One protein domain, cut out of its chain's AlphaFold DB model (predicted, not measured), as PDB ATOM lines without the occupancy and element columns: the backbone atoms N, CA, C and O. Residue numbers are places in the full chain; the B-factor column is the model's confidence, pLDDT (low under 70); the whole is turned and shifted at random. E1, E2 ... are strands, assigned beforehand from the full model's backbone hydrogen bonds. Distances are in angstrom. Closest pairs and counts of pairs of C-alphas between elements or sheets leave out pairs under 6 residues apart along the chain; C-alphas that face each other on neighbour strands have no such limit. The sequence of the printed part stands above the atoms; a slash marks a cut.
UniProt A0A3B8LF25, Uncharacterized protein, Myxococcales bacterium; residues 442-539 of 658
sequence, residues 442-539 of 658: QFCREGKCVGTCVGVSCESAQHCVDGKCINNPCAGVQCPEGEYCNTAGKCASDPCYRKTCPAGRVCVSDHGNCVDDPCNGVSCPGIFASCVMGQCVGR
ATOM      1  N   GLN A 442      97.609  24.188  60.527       97.06
ATOM      2  CA  GLN A 442      97.746  22.729  60.567       97.06
ATOM      3  C   GLN A 442      98.140  22.161  59.198       97.06
ATOM      4  O   GLN A 442      97.973  22.804  58.162       97.06
ATOM      5  N   PHE A 443      98.660  20.938  59.194       97.25
ATOM      6  CA  PHE A 443      98.941  20.159  57.990       97.25
ATOM      7  C   PHE A 443      98.476  18.716  58.172       97.25
ATOM      8  O   PHE A 443      98.305  18.251  59.301       97.25
ATOM      9  N   CYS A 444      98.242  18.006  57.068       97.81
ATOM     10  CA  CYS A 444      97.863  16.602  57.147       97.81
ATOM     11  C   CYS A 444      99.106  15.713  57.241       97.81
ATOM     12  O   CYS A 444      99.999  15.789  56.398       97.81
ATOM     13  N   ARG A 445      99.129  14.836  58.247       96.69
ATOM     14  CA  ARG A 445     100.098  13.746  58.388       96.69
ATOM     15  C   ARG A 445      99.358  12.481  58.806       96.69
ATOM     16  O   ARG A 445      98.593  12.495  59.767       96.69
ATOM     17  N   GLU A 446      99.542  11.396  58.057       94.50
ATOM     18  CA  GLU A 446      98.882  10.097  58.304       94.50
ATOM     19  C   GLU A 446      97.350  10.175  58.452       94.50
ATOM     20  O   GLU A 446      96.735   9.486  59.267       94.50
ATOM     21  N   GLY A 447      96.708  11.064  57.690       95.81
ATOM     22  CA  GLY A 447      95.261  11.267  57.752       95.81
ATOM     23  C   GLY A 447      94.759  12.031  58.980       95.81
ATOM     24  O   GLY A 447      93.544  12.112  59.191       95.81
ATOM     25  N   LYS A 448      95.651  12.609  59.787       97.12
ATOM     26  CA  LYS A 448      95.320  13.488  60.913       97.12
ATOM     27  C   LYS A 448      95.815  14.898  60.616       97.12
ATOM     28  O   LYS A 448      96.888  15.070  60.047       97.12
ATOM     29  N   CYS A 449      95.040  15.895  61.022       97.88
ATOM     30  CA  CYS A 449      95.506  17.274  61.018       97.88
ATOM     31  C   CYS A 449      96.305  17.526  62.297       97.88
ATOM     32  O   CYS A 449      95.808  17.292  63.400       97.88
ATOM     33  N   VAL A 450      97.556  17.945  62.132       98.12
ATOM     34  CA  VAL A 450      98.511  18.242  63.208       98.12
ATOM     35  C   VAL A 450      99.017  19.673  63.050       98.12
ATOM     36  O   VAL A 450      99.031  20.202  61.937       98.12
ATOM     37  N   GLY A 451      99.393  20.333  64.148       97.69
ATOM     38  CA  GLY A 451      99.861  21.719  64.098       97.69
ATOM     39  C   GLY A 451     101.138  21.863  63.269       97.69
ATOM     40  O   GLY A 451     102.007  20.997  63.294       97.69
ATOM     41  N   THR A 452     101.260  22.957  62.522       97.31
ATOM     42  CA  THR A 452     102.495  23.280  61.801       97.31
ATOM     43  C   THR A 452     103.509  23.938  62.731       97.31
ATOM     44  O   THR A 452     103.140  24.712  63.609       97.31
ATOM     45  N   CYS A 453     104.795  23.680  62.508       97.75
ATOM     46  CA  CYS A 453     105.893  24.390  63.166       97.75
ATOM     47  C   CYS A 453     106.396  25.590  62.346       97.75
ATOM     48  O   CYS A 453     107.347  26.267  62.737       97.75
ATOM     49  N   VAL A 454     105.754  25.888  61.213       96.06
ATOM     50  CA  VAL A 454     105.977  27.116  60.440       96.06
ATOM     51  C   VAL A 454     105.578  28.322  61.288       96.06
ATOM     52  O   VAL A 454     104.428  28.447  61.695       96.06
ATOM     53  N   GLY A 455     106.531  29.218  61.550       93.62
ATOM     54  CA  GLY A 455     106.309  30.417  62.365       93.62
ATOM     55  C   GLY A 455     106.376  30.216  63.881       93.62
ATOM     56  O   GLY A 455     106.475  31.205  64.605       93.62
ATOM     57  N   VAL A 456     106.391  28.974  64.370       95.62
ATOM     58  CA  VAL A 456     106.485  28.690  65.807       95.62
ATOM     59  C   VAL A 456     107.916  28.937  66.283       95.62
ATOM     60  O   VAL A 456     108.857  28.290  65.826       95.62
ATOM     61  N   SER A 457     108.077  29.879  67.213       95.19
ATOM     62  CA  SER A 457     109.353  30.162  67.879       95.19
ATOM     63  C   SER A 457     109.326  29.570  69.283       95.19
ATOM     64  O   SER A 457     108.501  29.975  70.097       95.19
ATOM     65  N   CYS A 458     110.209  28.612  69.552       96.12
ATOM     66  CA  CYS A 458     110.344  27.979  70.861       96.12
ATOM     67  C   CYS A 458     111.530  28.551  71.642       96.12
ATOM     68  O   CYS A 458     112.454  29.120  71.057       96.12
ATOM     69  N   GLU A 459     111.513  28.369  72.962       95.75
ATOM     70  CA  GLU A 459     112.635  28.728  73.830       95.75
ATOM     71  C   GLU A 459     113.897  27.912  73.497       95.75
ATOM     72  O   GLU A 459     113.833  26.851  72.878       95.75
ATOM     73  N   SER A 460     115.068  28.382  73.936       90.06
ATOM     74  CA  SER A 460     116.370  27.783  73.591       90.06
ATOM     75  C   SER A 460     116.532  26.315  74.014       90.06
ATOM     76  O   SER A 460     117.319  25.595  73.402       90.06
ATOM     77  N   ALA A 461     115.781  25.869  75.027       93.75
ATOM     78  CA  ALA A 461     115.743  24.492  75.519       93.75
ATOM     79  C   ALA A 461     114.607  23.642  74.909       93.75
ATOM     80  O   ALA A 461     114.310  22.552  75.400       93.75
ATOM     81  N   GLN A 462     113.934  24.128  73.862       96.12
ATOM     82  CA  GLN A 462     112.744  23.509  73.279       96.12
ATOM     83  C   GLN A 462     112.861  23.339  71.759       96.12
ATOM     84  O   GLN A 462     113.682  23.959  71.086       96.12
ATOM     85  N   HIS A 463     112.019  22.471  71.206       95.25
ATOM     86  CA  HIS A 463     111.809  22.331  69.769       95.25
ATOM     87  C   HIS A 463     110.316  22.189  69.482       95.25
ATOM     88  O   HIS A 463     109.553  21.762  70.348       95.25
ATOM     89  N   CYS A 464     109.888  22.571  68.280       97.44
ATOM     90  CA  CYS A 464     108.490  22.440  67.899       97.44
ATOM     91  C   CYS A 464     108.193  21.035  67.359       97.44
ATOM     92  O   CYS A 464     108.898  20.538  66.479       97.44
ATOM     93  N   VAL A 465     107.111  20.438  67.858       97.00
ATOM     94  CA  VAL A 465     106.499  19.198  67.375       97.00
ATOM     95  C   VAL A 465     104.992  19.424  67.300       97.00
ATOM     96  O   VAL A 465     104.371  19.808  68.289       97.00
ATOM     97  N   ASP A 466     104.396  19.209  66.128       97.06
ATOM     98  CA  ASP A 466     102.950  19.333  65.887       97.06
ATOM     99  C   ASP A 466     102.364  20.691  66.335       97.06
ATOM    100  O   ASP A 466     101.270  20.775  66.900       97.06
ATOM    101  N   GLY A 467     103.122  21.768  66.098       96.62
ATOM    102  CA  GLY A 467     102.768  23.148  66.454       96.62
ATOM    103  C   GLY A 467     102.936  23.500  67.934       96.62
ATOM    104  O   GLY A 467     102.554  24.593  68.344       96.62
ATOM    105  N   LYS A 468     103.502  22.600  68.749       97.69
ATOM    106  CA  LYS A 468     103.744  22.813  70.182       97.69
ATOM    107  C   LYS A 468     105.231  22.780  70.485       97.69
ATOM    108  O   LYS A 468     105.939  21.881  70.042       97.69
ATOM    109  N   CYS A 469     105.695  23.729  71.287       97.75
ATOM    110  CA  CYS A 469     107.043  23.683  71.830       97.75
ATOM    111  C   CYS A 469     107.120  22.626  72.934       97.75
ATOM    112  O   CYS A 469     106.364  22.673  73.902       97.75
ATOM    113  N   ILE A 470     108.022  21.661  72.767       96.81
ATOM    114  CA  ILE A 470     108.316  20.621  73.752       96.81
ATOM    115  C   ILE A 470     109.797  20.673  74.124       96.81
ATOM    116  O   ILE A 470     110.643  21.053  73.309       96.81
ATOM    117  N   ASN A 471     110.119  20.282  75.357       96.69
ATOM    118  CA  ASN A 471     111.498  20.272  75.841       96.69
ATOM    119  C   ASN A 471     112.381  19.424  74.920       96.69
ATOM    120  O   ASN A 471     112.058  18.283  74.591       96.69
ATOM    121  N   ASN A 472     113.493  20.009  74.488       95.50
ATOM    122  CA  ASN A 472     114.506  19.361  73.682       95.50
ATOM    123  C   ASN A 472     115.660  18.953  74.612       95.50
ATOM    124  O   ASN A 472     116.495  19.801  74.931       95.50
ATOM    125  N   PRO A 473     115.755  17.682  75.042       94.94
ATOM    126  CA  PRO A 473     116.845  17.239  75.912       94.94
ATOM    127  C   PRO A 473     118.216  17.308  75.213       94.94
ATOM    128  O   PRO A 473     119.245  17.230  75.875       94.94
ATOM    129  N   CYS A 474     118.234  17.497  73.890       95.94
ATOM    130  CA  CYS A 474     119.424  17.690  73.069       95.94
ATOM    131  C   CYS A 474     119.755  19.164  72.790       95.94
ATOM    132  O   CYS A 474     120.678  19.453  72.026       95.94
ATOM    133  N   ALA A 475     119.035  20.118  73.388       95.31
ATOM    134  CA  ALA A 475     119.366  21.534  73.273       95.31
ATOM    135  C   ALA A 475     120.772  21.814  73.832       95.31
ATOM    136  O   ALA A 475     121.071  21.521  74.987       95.31
ATOM    137  N   GLY A 476     121.653  22.367  72.995       93.69
ATOM    138  CA  GLY A 476     123.052  22.634  73.349       93.69
ATOM    139  C   GLY A 476     123.974  21.406  73.377       93.69
ATOM    140  O   GLY A 476     125.184  21.576  73.507       93.69
ATOM    141  N   VAL A 477     123.450  20.187  73.203       96.19
ATOM    142  CA  VAL A 477     124.256  18.959  73.171       96.19
ATOM    143  C   VAL A 477     124.908  18.806  71.795       96.19
ATOM    144  O   VAL A 477     124.227  18.736  70.774       96.19
ATOM    145  N   GLN A 478     126.240  18.732  71.763       96.75
ATOM    146  CA  GLN A 478     127.018  18.443  70.555       96.75
ATOM    147  C   GLN A 478     127.668  17.070  70.699       96.75
ATOM    148  O   GLN A 478     128.542  16.886  71.547       96.75
ATOM    149  N   CYS A 479     127.241  16.113  69.876       97.44
ATOM    150  CA  CYS A 479     127.785  14.759  69.904       97.44
ATOM    151  C   CYS A 479     128.968  14.584  68.934       97.44
ATOM    152  O   CYS A 479     129.001  15.245  67.891       97.44
ATOM    153  N   PRO A 480     129.944  13.716  69.268       97.69
ATOM    154  CA  PRO A 480     131.029  13.325  68.369       97.69
ATOM    155  C   PRO A 480     130.548  12.760  67.023       97.69
ATOM    156  O   PRO A 480     129.408  12.325  66.872       97.69
ATOM    157  N   GLU A 481     131.446  12.711  66.034       96.62
ATOM    158  CA  GLU A 481     131.142  12.067  64.752       96.62
ATOM    159  C   GLU A 481     130.825  10.574  64.955       96.62
ATOM    160  O   GLU A 481     131.633   9.829  65.507       96.62
ATOM    161  N   GLY A 482     129.662  10.137  64.467       96.00
ATOM    162  CA  GLY A 482     129.166   8.773  64.663       96.00
ATOM    163  C   GLY A 482     128.294   8.584  65.901       96.00
ATOM    164  O   GLY A 482     127.856   7.466  66.159       96.00
ATOM    165  N   GLU A 483     127.993   9.660  66.629       97.38
ATOM    166  CA  GLU A 483     127.022   9.676  67.717       97.38
ATOM    167  C   GLU A 483     125.872  10.649  67.416       97.38
ATOM    168  O   GLU A 483     126.049  11.677  66.760       97.38
ATOM    169  N   TYR A 484     124.685  10.336  67.929       95.94
ATOM    170  CA  TYR A 484     123.523  11.225  67.952       95.94
ATOM    171  C   TYR A 484     123.131  11.504  69.400       95.94
ATOM    172  O   TYR A 484     123.424  10.715  70.300       95.94
ATOM    173  N   CYS A 485     122.451  12.623  69.636       96.88
ATOM    174  CA  CYS A 485     121.840  12.860  70.934       96.88
ATOM    175  C   CYS A 485     120.496  12.129  71.007       96.88
ATOM    176  O   CYS A 485     119.614  12.354  70.179       96.88
ATOM    177  N   ASN A 486     120.363  11.242  71.991       94.75
ATOM    178  CA  ASN A 486     119.162  10.447  72.212       94.75
ATOM    179  C   ASN A 486     118.096  11.205  73.024       94.75
ATOM    180  O   ASN A 486     118.335  12.272  73.589       94.75
ATOM    181  N   THR A 487     116.917  10.600  73.165       91.94
ATOM    182  CA  THR A 487     115.783  11.143  73.938       91.94
ATOM    183  C   THR A 487     116.066  11.389  75.429       91.94
ATOM    184  O   THR A 487     115.282  12.071  76.084       91.94
ATOM    185  N   ALA A 488     117.182  10.894  75.973       93.50
ATOM    186  CA  ALA A 488     117.641  11.174  77.336       93.50
ATOM    187  C   ALA A 488     118.669  12.326  77.416       93.50
ATOM    188  O   ALA A 488     119.261  12.536  78.475       93.50
ATOM    189  N   GLY A 489     118.913  13.048  76.314       95.31
ATOM    190  CA  GLY A 489     119.858  14.168  76.253       95.31
ATOM    191  C   GLY A 489     121.326  13.743  76.267       95.31
ATOM    192  O   GLY A 489     122.205  14.540  76.595       95.31
ATOM    193  N   LYS A 490     121.609  12.472  75.964       96.81
ATOM    194  CA  LYS A 490     122.958  11.900  75.994       96.81
ATOM    195  C   LYS A 490     123.392  11.500  74.598       96.81
ATOM    196  O   LYS A 490     122.597  10.978  73.820       96.81
ATOM    197  N   CYS A 491     124.673  11.688  74.312       97.88
ATOM    198  CA  CYS A 491     125.264  11.146  73.103       97.88
ATOM    199  C   CYS A 491     125.317   9.617  73.183       97.88
ATOM    200  O   CYS A 491     125.681   9.039  74.210       97.88
ATOM    201  N   ALA A 492     124.878   8.977  72.108       96.81
ATOM    202  CA  ALA A 492     124.876   7.540  71.921       96.81
ATOM    203  C   ALA A 492     125.336   7.232  70.495       96.81
ATOM    204  O   ALA A 492     125.086   8.020  69.583       96.81
ATOM    205  N   SER A 493     125.981   6.081  70.295       97.38
ATOM    206  CA  SER A 493     126.381   5.611  68.963       97.38
ATOM    207  C   SER A 493     125.185   5.630  68.011       97.38
ATOM    208  O   SER A 493     124.146   5.047  68.325       97.38
ATOM    209  N   ASP A 494     125.322   6.321  66.881       97.00
ATOM    210  CA  ASP A 494     124.272   6.441  65.877       97.00
ATOM    211  C   ASP A 494     124.255   5.187  64.991       97.00
ATOM    212  O   ASP A 494     125.148   5.007  64.157       97.00
ATOM    213  N   PRO A 495     123.235   4.314  65.098       96.31
ATOM    214  CA  PRO A 495     123.131   3.131  64.251       96.31
ATOM    215  C   PRO A 495     122.820   3.478  62.782       96.31
ATOM    216  O   PRO A 495     122.835   2.590  61.925       96.31
ATOM    217  N   CYS A 496     122.543   4.752  62.482       97.31
ATOM    218  CA  CYS A 496     122.428   5.283  61.131       97.31
ATOM    219  C   CYS A 496     123.747   5.831  60.567       97.31
ATOM    220  O   CYS A 496     123.835   6.073  59.359       97.31
ATOM    221  N   TYR A 497     124.805   5.956  61.374       96.88
ATOM    222  CA  TYR A 497     126.088   6.458  60.901       96.88
ATOM    223  C   TYR A 497     126.678   5.523  59.836       96.88
ATOM    224  O   TYR A 497     126.940   4.344  60.068       96.88
ATOM    225  N   ARG A 498     126.875   6.071  58.628       94.44
ATOM    226  CA  ARG A 498     127.282   5.346  57.404       94.44
ATOM    227  C   ARG A 498     126.296   4.262  56.932       94.44
ATOM    228  O   ARG A 498     126.649   3.483  56.045       94.44
ATOM    229  N   LYS A 499     125.066   4.223  57.454       96.19
ATOM    230  CA  LYS A 499     124.001   3.344  56.961       96.19
ATOM    231  C   LYS A 499     123.214   4.036  55.848       96.19
ATOM    232  O   LYS A 499     122.627   5.093  56.051       96.19
ATOM    233  N   THR A 500     123.162   3.408  54.678       96.00
ATOM    234  CA  THR A 500     122.343   3.873  53.550       96.00
ATOM    235  C   THR A 500     121.040   3.085  53.511       96.00
ATOM    236  O   THR A 500     121.071   1.856  53.441       96.00
ATOM    237  N   CYS A 501     119.902   3.777  53.531       95.94
ATOM    238  CA  CYS A 501     118.595   3.160  53.311       95.94
ATOM    239  C   CYS A 501     118.241   3.079  51.813       95.94
ATOM    240  O   CYS A 501     118.827   3.809  51.006       95.94
ATOM    241  N   PRO A 502     117.298   2.197  51.423       93.44
ATOM    242  CA  PRO A 502     116.704   2.194  50.086       93.44
ATOM    243  C   PRO A 502     116.082   3.549  49.709       93.44
ATOM    244  O   PRO A 502     115.879   4.413  50.562       93.44
ATOM    245  N   ALA A 503     115.768   3.734  48.424       91.31
ATOM    246  CA  ALA A 503     115.107   4.948  47.945       91.31
ATOM    247  C   ALA A 503     113.801   5.215  48.716       91.31
ATOM    248  O   ALA A 503     113.103   4.280  49.089       91.31
ATOM    249  N   GLY A 504     113.496   6.491  48.988       91.75
ATOM    250  CA  GLY A 504     112.280   6.906  49.703       91.75
ATOM    251  C   GLY A 504     112.172   6.456  51.168       91.75
ATOM    252  O   GLY A 504     111.113   6.612  51.777       91.75
ATOM    253  N   ARG A 505     113.253   5.916  51.748       94.69
ATOM    254  CA  ARG A 505     113.320   5.484  53.149       94.69
ATOM    255  C   ARG A 505     114.444   6.207  53.886       94.69
ATOM    256  O   ARG A 505     115.533   6.397  53.344       94.69
ATOM    257  N   VAL A 506     114.198   6.573  55.139       95.38
ATOM    258  CA  VAL A 506     115.154   7.256  56.021       95.38
ATOM    259  C   VAL A 506     115.568   6.345  57.170       95.38
ATOM    260  O   VAL A 506     114.793   5.501  57.618       95.38
ATOM    261  N   CYS A 507     116.798   6.497  57.652       96.94
ATOM    262  CA  CYS A 507     117.254   5.783  58.839       96.94
ATOM    263  C   CYS A 507     116.888   6.583  60.095       96.94
ATOM    264  O   CYS A 507     117.192   7.772  60.162       96.94
ATOM    265  N   VAL A 508     116.261   5.939  61.084       94.56
ATOM    266  CA  VAL A 508     115.922   6.565  62.377       94.56
ATOM    267  C   VAL A 508     116.939   6.151  63.435       94.56
ATOM    268  O   VAL A 508     117.019   4.969  63.779       94.56
ATOM    269  N   SER A 509     117.692   7.112  63.976       92.94
ATOM    270  CA  SER A 509     118.794   6.859  64.918       92.94
ATOM    271  C   SER A 509     118.374   6.158  66.217       92.94
ATOM    272  O   SER A 509     119.171   5.405  66.769       92.94
ATOM    273  N   ASP A 510     117.117   6.285  66.659       89.31
ATOM    274  CA  ASP A 510     116.615   5.600  67.864       89.31
ATOM    275  C   ASP A 510     116.708   4.063  67.782       89.31
ATOM    276  O   ASP A 510     116.862   3.380  68.798       89.31
ATOM    277  N   HIS A 511     116.602   3.497  66.572       89.88
ATOM    278  CA  HIS A 511     116.552   2.044  66.349       89.88
ATOM    279  C   HIS A 511     117.452   1.554  65.203       89.88
ATOM    280  O   HIS A 511     117.579   0.349  64.988       89.88
ATOM    281  N   GLY A 512     118.036   2.460  64.417       93.81
ATOM    282  CA  GLY A 512     118.830   2.140  63.231       93.81
ATOM    283  C   GLY A 512     118.035   1.563  62.065       93.81
ATOM    284  O   GLY A 512     118.634   1.086  61.101       93.81
ATOM    285  N   ASN A 513     116.706   1.538  62.134       95.94
ATOM    286  CA  ASN A 513     115.869   0.932  61.107       95.94
ATOM    287  C   ASN A 513     115.581   1.921  59.974       95.94
ATOM    288  O   ASN A 513     115.409   3.116  60.206       95.94
ATOM    289  N   CYS A 514     115.516   1.397  58.749       96.06
ATOM    290  CA  CYS A 514     115.026   2.147  57.599       96.06
ATOM    291  C   CYS A 514     113.499   2.146  57.632       96.06
ATOM    292  O   CYS A 514     112.885   1.090  57.472       96.06
ATOM    293  N   VAL A 515     112.909   3.316  57.845       95.44
ATOM    294  CA  VAL A 515     111.462   3.550  57.794       95.44
ATOM    295  C   VAL A 515     111.127   4.366  56.552       95.44
ATOM    296  O   VAL A 515     112.010   4.960  55.939       95.44
ATOM    297  N   ASP A 516     109.858   4.394  56.164       95.38
ATOM    298  CA  ASP A 516     109.408   5.244  55.058       95.38
ATOM    299  C   ASP A 516     109.633   6.716  55.419       95.38
ATOM    300  O   ASP A 516     109.445   7.090  56.576       95.38
ATOM    301  N   ASP A 517     110.070   7.540  54.461       95.06
ATOM    302  CA  ASP A 517     110.328   8.958  54.726       95.06
ATOM    303  C   ASP A 517     109.069   9.617  55.334       95.06
ATOM    304  O   ASP A 517     108.023   9.643  54.676       95.06
ATOM    305  N   PRO A 518     109.123  10.148  56.574       95.00
ATOM    306  CA  PRO A 518     107.960  10.735  57.236       95.00
ATOM    307  C   PRO A 518     107.482  12.032  56.565       95.00
ATOM    308  O   PRO A 518     106.431  12.553  56.935       95.00
ATOM    309  N   CYS A 519     108.236  12.556  55.594       96.06
ATOM    310  CA  CYS A 519     107.834  13.647  54.716       96.06
ATOM    311  C   CYS A 519     107.179  13.187  53.402       96.06
ATOM    312  O   CYS A 519     106.691  14.026  52.643       96.06
ATOM    313  N   ASN A 520     107.110  11.880  53.123       93.81
ATOM    314  CA  ASN A 520     106.416  11.359  51.949       93.81
ATOM    315  C   ASN A 520     104.900  11.619  52.054       93.81
ATOM    316  O   ASN A 520     104.255  11.214  53.022       93.81
ATOM    317  N   GLY A 521     104.335  12.319  51.066       91.25
ATOM    318  CA  GLY A 521     102.935  12.772  51.079       91.25
ATOM    319  C   GLY A 521     102.642  13.986  51.975       91.25
ATOM    320  O   GLY A 521     101.494  14.417  52.057       91.25
ATOM    321  N   VAL A 522     103.642  14.577  52.644       95.25
ATOM    322  CA  VAL A 522     103.426  15.745  53.514       95.25
ATOM    323  C   VAL A 522     103.454  17.042  52.703       95.25
ATOM    324  O   VAL A 522     104.507  17.502  52.265       95.25
ATOM    325  N   SER A 523     102.287  17.676  52.564       94.50
ATOM    326  CA  SER A 523     102.151  19.030  52.008       94.50
ATOM    327  C   SER A 523     102.172  20.075  53.125       94.50
ATOM    328  O   SER A 523     101.237  20.153  53.924       94.50
ATOM    329  N   CYS A 524     103.227  20.891  53.186       95.88
ATOM    330  CA  CYS A 524     103.380  21.911  54.223       95.88
ATOM    331  C   CYS A 524     102.714  23.254  53.866       95.88
ATOM    332  O   CYS A 524     102.856  23.725  52.737       95.88
ATOM    333  N   PRO A 525     102.031  23.918  54.820       92.56
ATOM    334  CA  PRO A 525     101.392  25.207  54.584       92.56
ATOM    335  C   PRO A 525     102.422  26.343  54.520       92.56
ATOM    336  O   PRO A 525     103.188  26.557  55.459       92.56
ATOM    337  N   GLY A 526     102.379  27.117  53.432       87.44
ATOM    338  CA  GLY A 526     103.188  28.323  53.229       87.44
ATOM    339  C   GLY A 526     104.356  28.142  52.251       87.44
ATOM    340  O   GLY A 526     105.029  27.119  52.226       87.44
ATOM    341  N   ILE A 527     104.637  29.185  51.464       85.50
ATOM    342  CA  ILE A 527     105.616  29.170  50.354       85.50
ATOM    343  C   ILE A 527     107.087  28.964  50.768       85.50
ATOM    344  O   ILE A 527     107.936  28.723  49.913       85.50
ATOM    345  N   PHE A 528     107.397  29.073  52.063       88.12
ATOM    346  CA  PHE A 528     108.736  28.872  52.633       88.12
ATOM    347  C   PHE A 528     108.765  27.749  53.682       88.12
ATOM    348  O   PHE A 528     109.662  27.717  54.528       88.12
ATOM    349  N   ALA A 529     107.766  26.866  53.659       94.38
ATOM    350  CA  ALA A 529     107.685  25.712  54.536       94.38
ATOM    351  C   ALA A 529     108.294  24.471  53.873       94.38
ATOM    352  O   ALA A 529     108.011  24.170  52.715       94.38
ATOM    353  N   SER A 530     109.083  23.724  54.639       96.06
ATOM    354  CA  SER A 530     109.656  22.440  54.240       96.06
ATOM    355  C   SER A 530     109.312  21.391  55.285       96.06
ATOM    356  O   SER A 530     109.306  21.686  56.480       96.06
ATOM    357  N   CYS A 531     109.076  20.153  54.858       96.94
ATOM    358  CA  CYS A 531     109.013  19.047  55.801       96.94
ATOM    359  C   CYS A 531     110.431  18.613  56.203       96.94
ATOM    360  O   CYS A 531     111.301  18.437  55.350       96.94
ATOM    361  N   VAL A 532     110.658  18.439  57.505       95.19
ATOM    362  CA  VAL A 532     111.878  17.875  58.094       95.19
ATOM    363  C   VAL A 532     111.449  16.903  59.191       95.19
ATOM    364  O   VAL A 532     110.721  17.297  60.095       95.19
ATOM    365  N   MET A 533     111.865  15.634  59.116       92.38
ATOM    366  CA  MET A 533     111.480  14.583  60.080       92.38
ATOM    367  C   MET A 533     109.954  14.484  60.324       92.38
ATOM    368  O   MET A 533     109.499  14.290  61.447       92.38
ATOM    369  N   GLY A 534     109.140  14.665  59.277       95.19
ATOM    370  CA  GLY A 534     107.675  14.653  59.382       95.19
ATOM    371  C   GLY A 534     107.054  15.911  60.004       95.19
ATOM    372  O   GLY A 534     105.849  15.927  60.250       95.19
ATOM    373  N   GLN A 535     107.838  16.960  60.268       96.56
ATOM    374  CA  GLN A 535     107.373  18.251  60.781       96.56
ATOM    375  C   GLN A 535     107.489  19.333  59.712       96.56
ATOM    376  O   GLN A 535     108.549  19.515  59.114       96.56
ATOM    377  N   CYS A 536     106.419  20.097  59.500       97.44
ATOM    378  CA  CYS A 536     106.464  21.278  58.645       97.44
ATOM    379  C   CYS A 536     107.122  22.441  59.386       97.44
ATOM    380  O   CYS A 536     106.532  23.003  60.305       97.44
ATOM    381  N   VAL A 537     108.336  22.807  58.976       96.25
ATOM    382  CA  VAL A 537     109.121  23.907  59.549       96.25
ATOM    383  C   VAL A 537     109.339  25.011  58.520       96.25
ATOM    384  O   VAL A 537     109.421  24.766  57.317       96.25
ATOM    385  N   GLY A 538     109.433  26.253  58.984       92.56
ATOM    386  CA  GLY A 538     109.604  27.409  58.111       92.56
ATOM    387  C   GLY A 538     109.424  28.717  58.868       92.56
ATOM    388  O   GLY A 538     109.009  28.734  60.027       92.56
ATOM    389  N   ARG A 539     109.722  29.834  58.205       85.12
ATOM    390  CA  ARG A 539     109.386  31.159  58.743       85.12
ATOM    391  C   ARG A 539     107.907  31.430  58.495       85.12
ATOM    392  O   ARG A 539     107.412  31.105  57.416       85.12
TER     393      ARG A 539
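This is residues 442 to 539 of the 658 residues of an uncharacterized protein of Myxococcales bacterium (UniProt A0A3B8LF25). With little regular structure, five small hairpins, E1-E2, E3-E4, E5-E6, E7-E8 and E9-E10, are strung in a ring round a hollow, the last returning near the first two. The 98 printed residues include ten named strands, E1 to E10, holding 38 residues, and no named helix: all strand, five antiparallel two-strand sheets. The whole is compact, radius of gyration of the C-alphas 14.5 A, spans 35 by 34 by 21 A.

Antiparallel hairpins join E1, residues 442 to 445, and E2, 448 to 451 (N 443 to O 450, 2.9 A); E3, 462 to 465, and E4, 468 to 471; E5, 483 to 485, and E6, 491 to 493; E7, 505 to 508, and E8, 513 to 516; E9, 529 to 532, and E10, 535 to 538 (N 530 to O 537, 2.9 A). The closest C-alphas of E3 and E10, Val 465 and Gln 535, are 6.7 A apart.

E1, 9.5 A long, begins at C-alpha 442 (97.746, 22.729, 60.567); E10, 9.8 A, ends at C-alpha 538 (109.604, 27.409, 58.111).

Links E4 to E5, E6 to E7 and E8 to E9 are long. The printed part has no cut; no printed residue is under pLDDT 70.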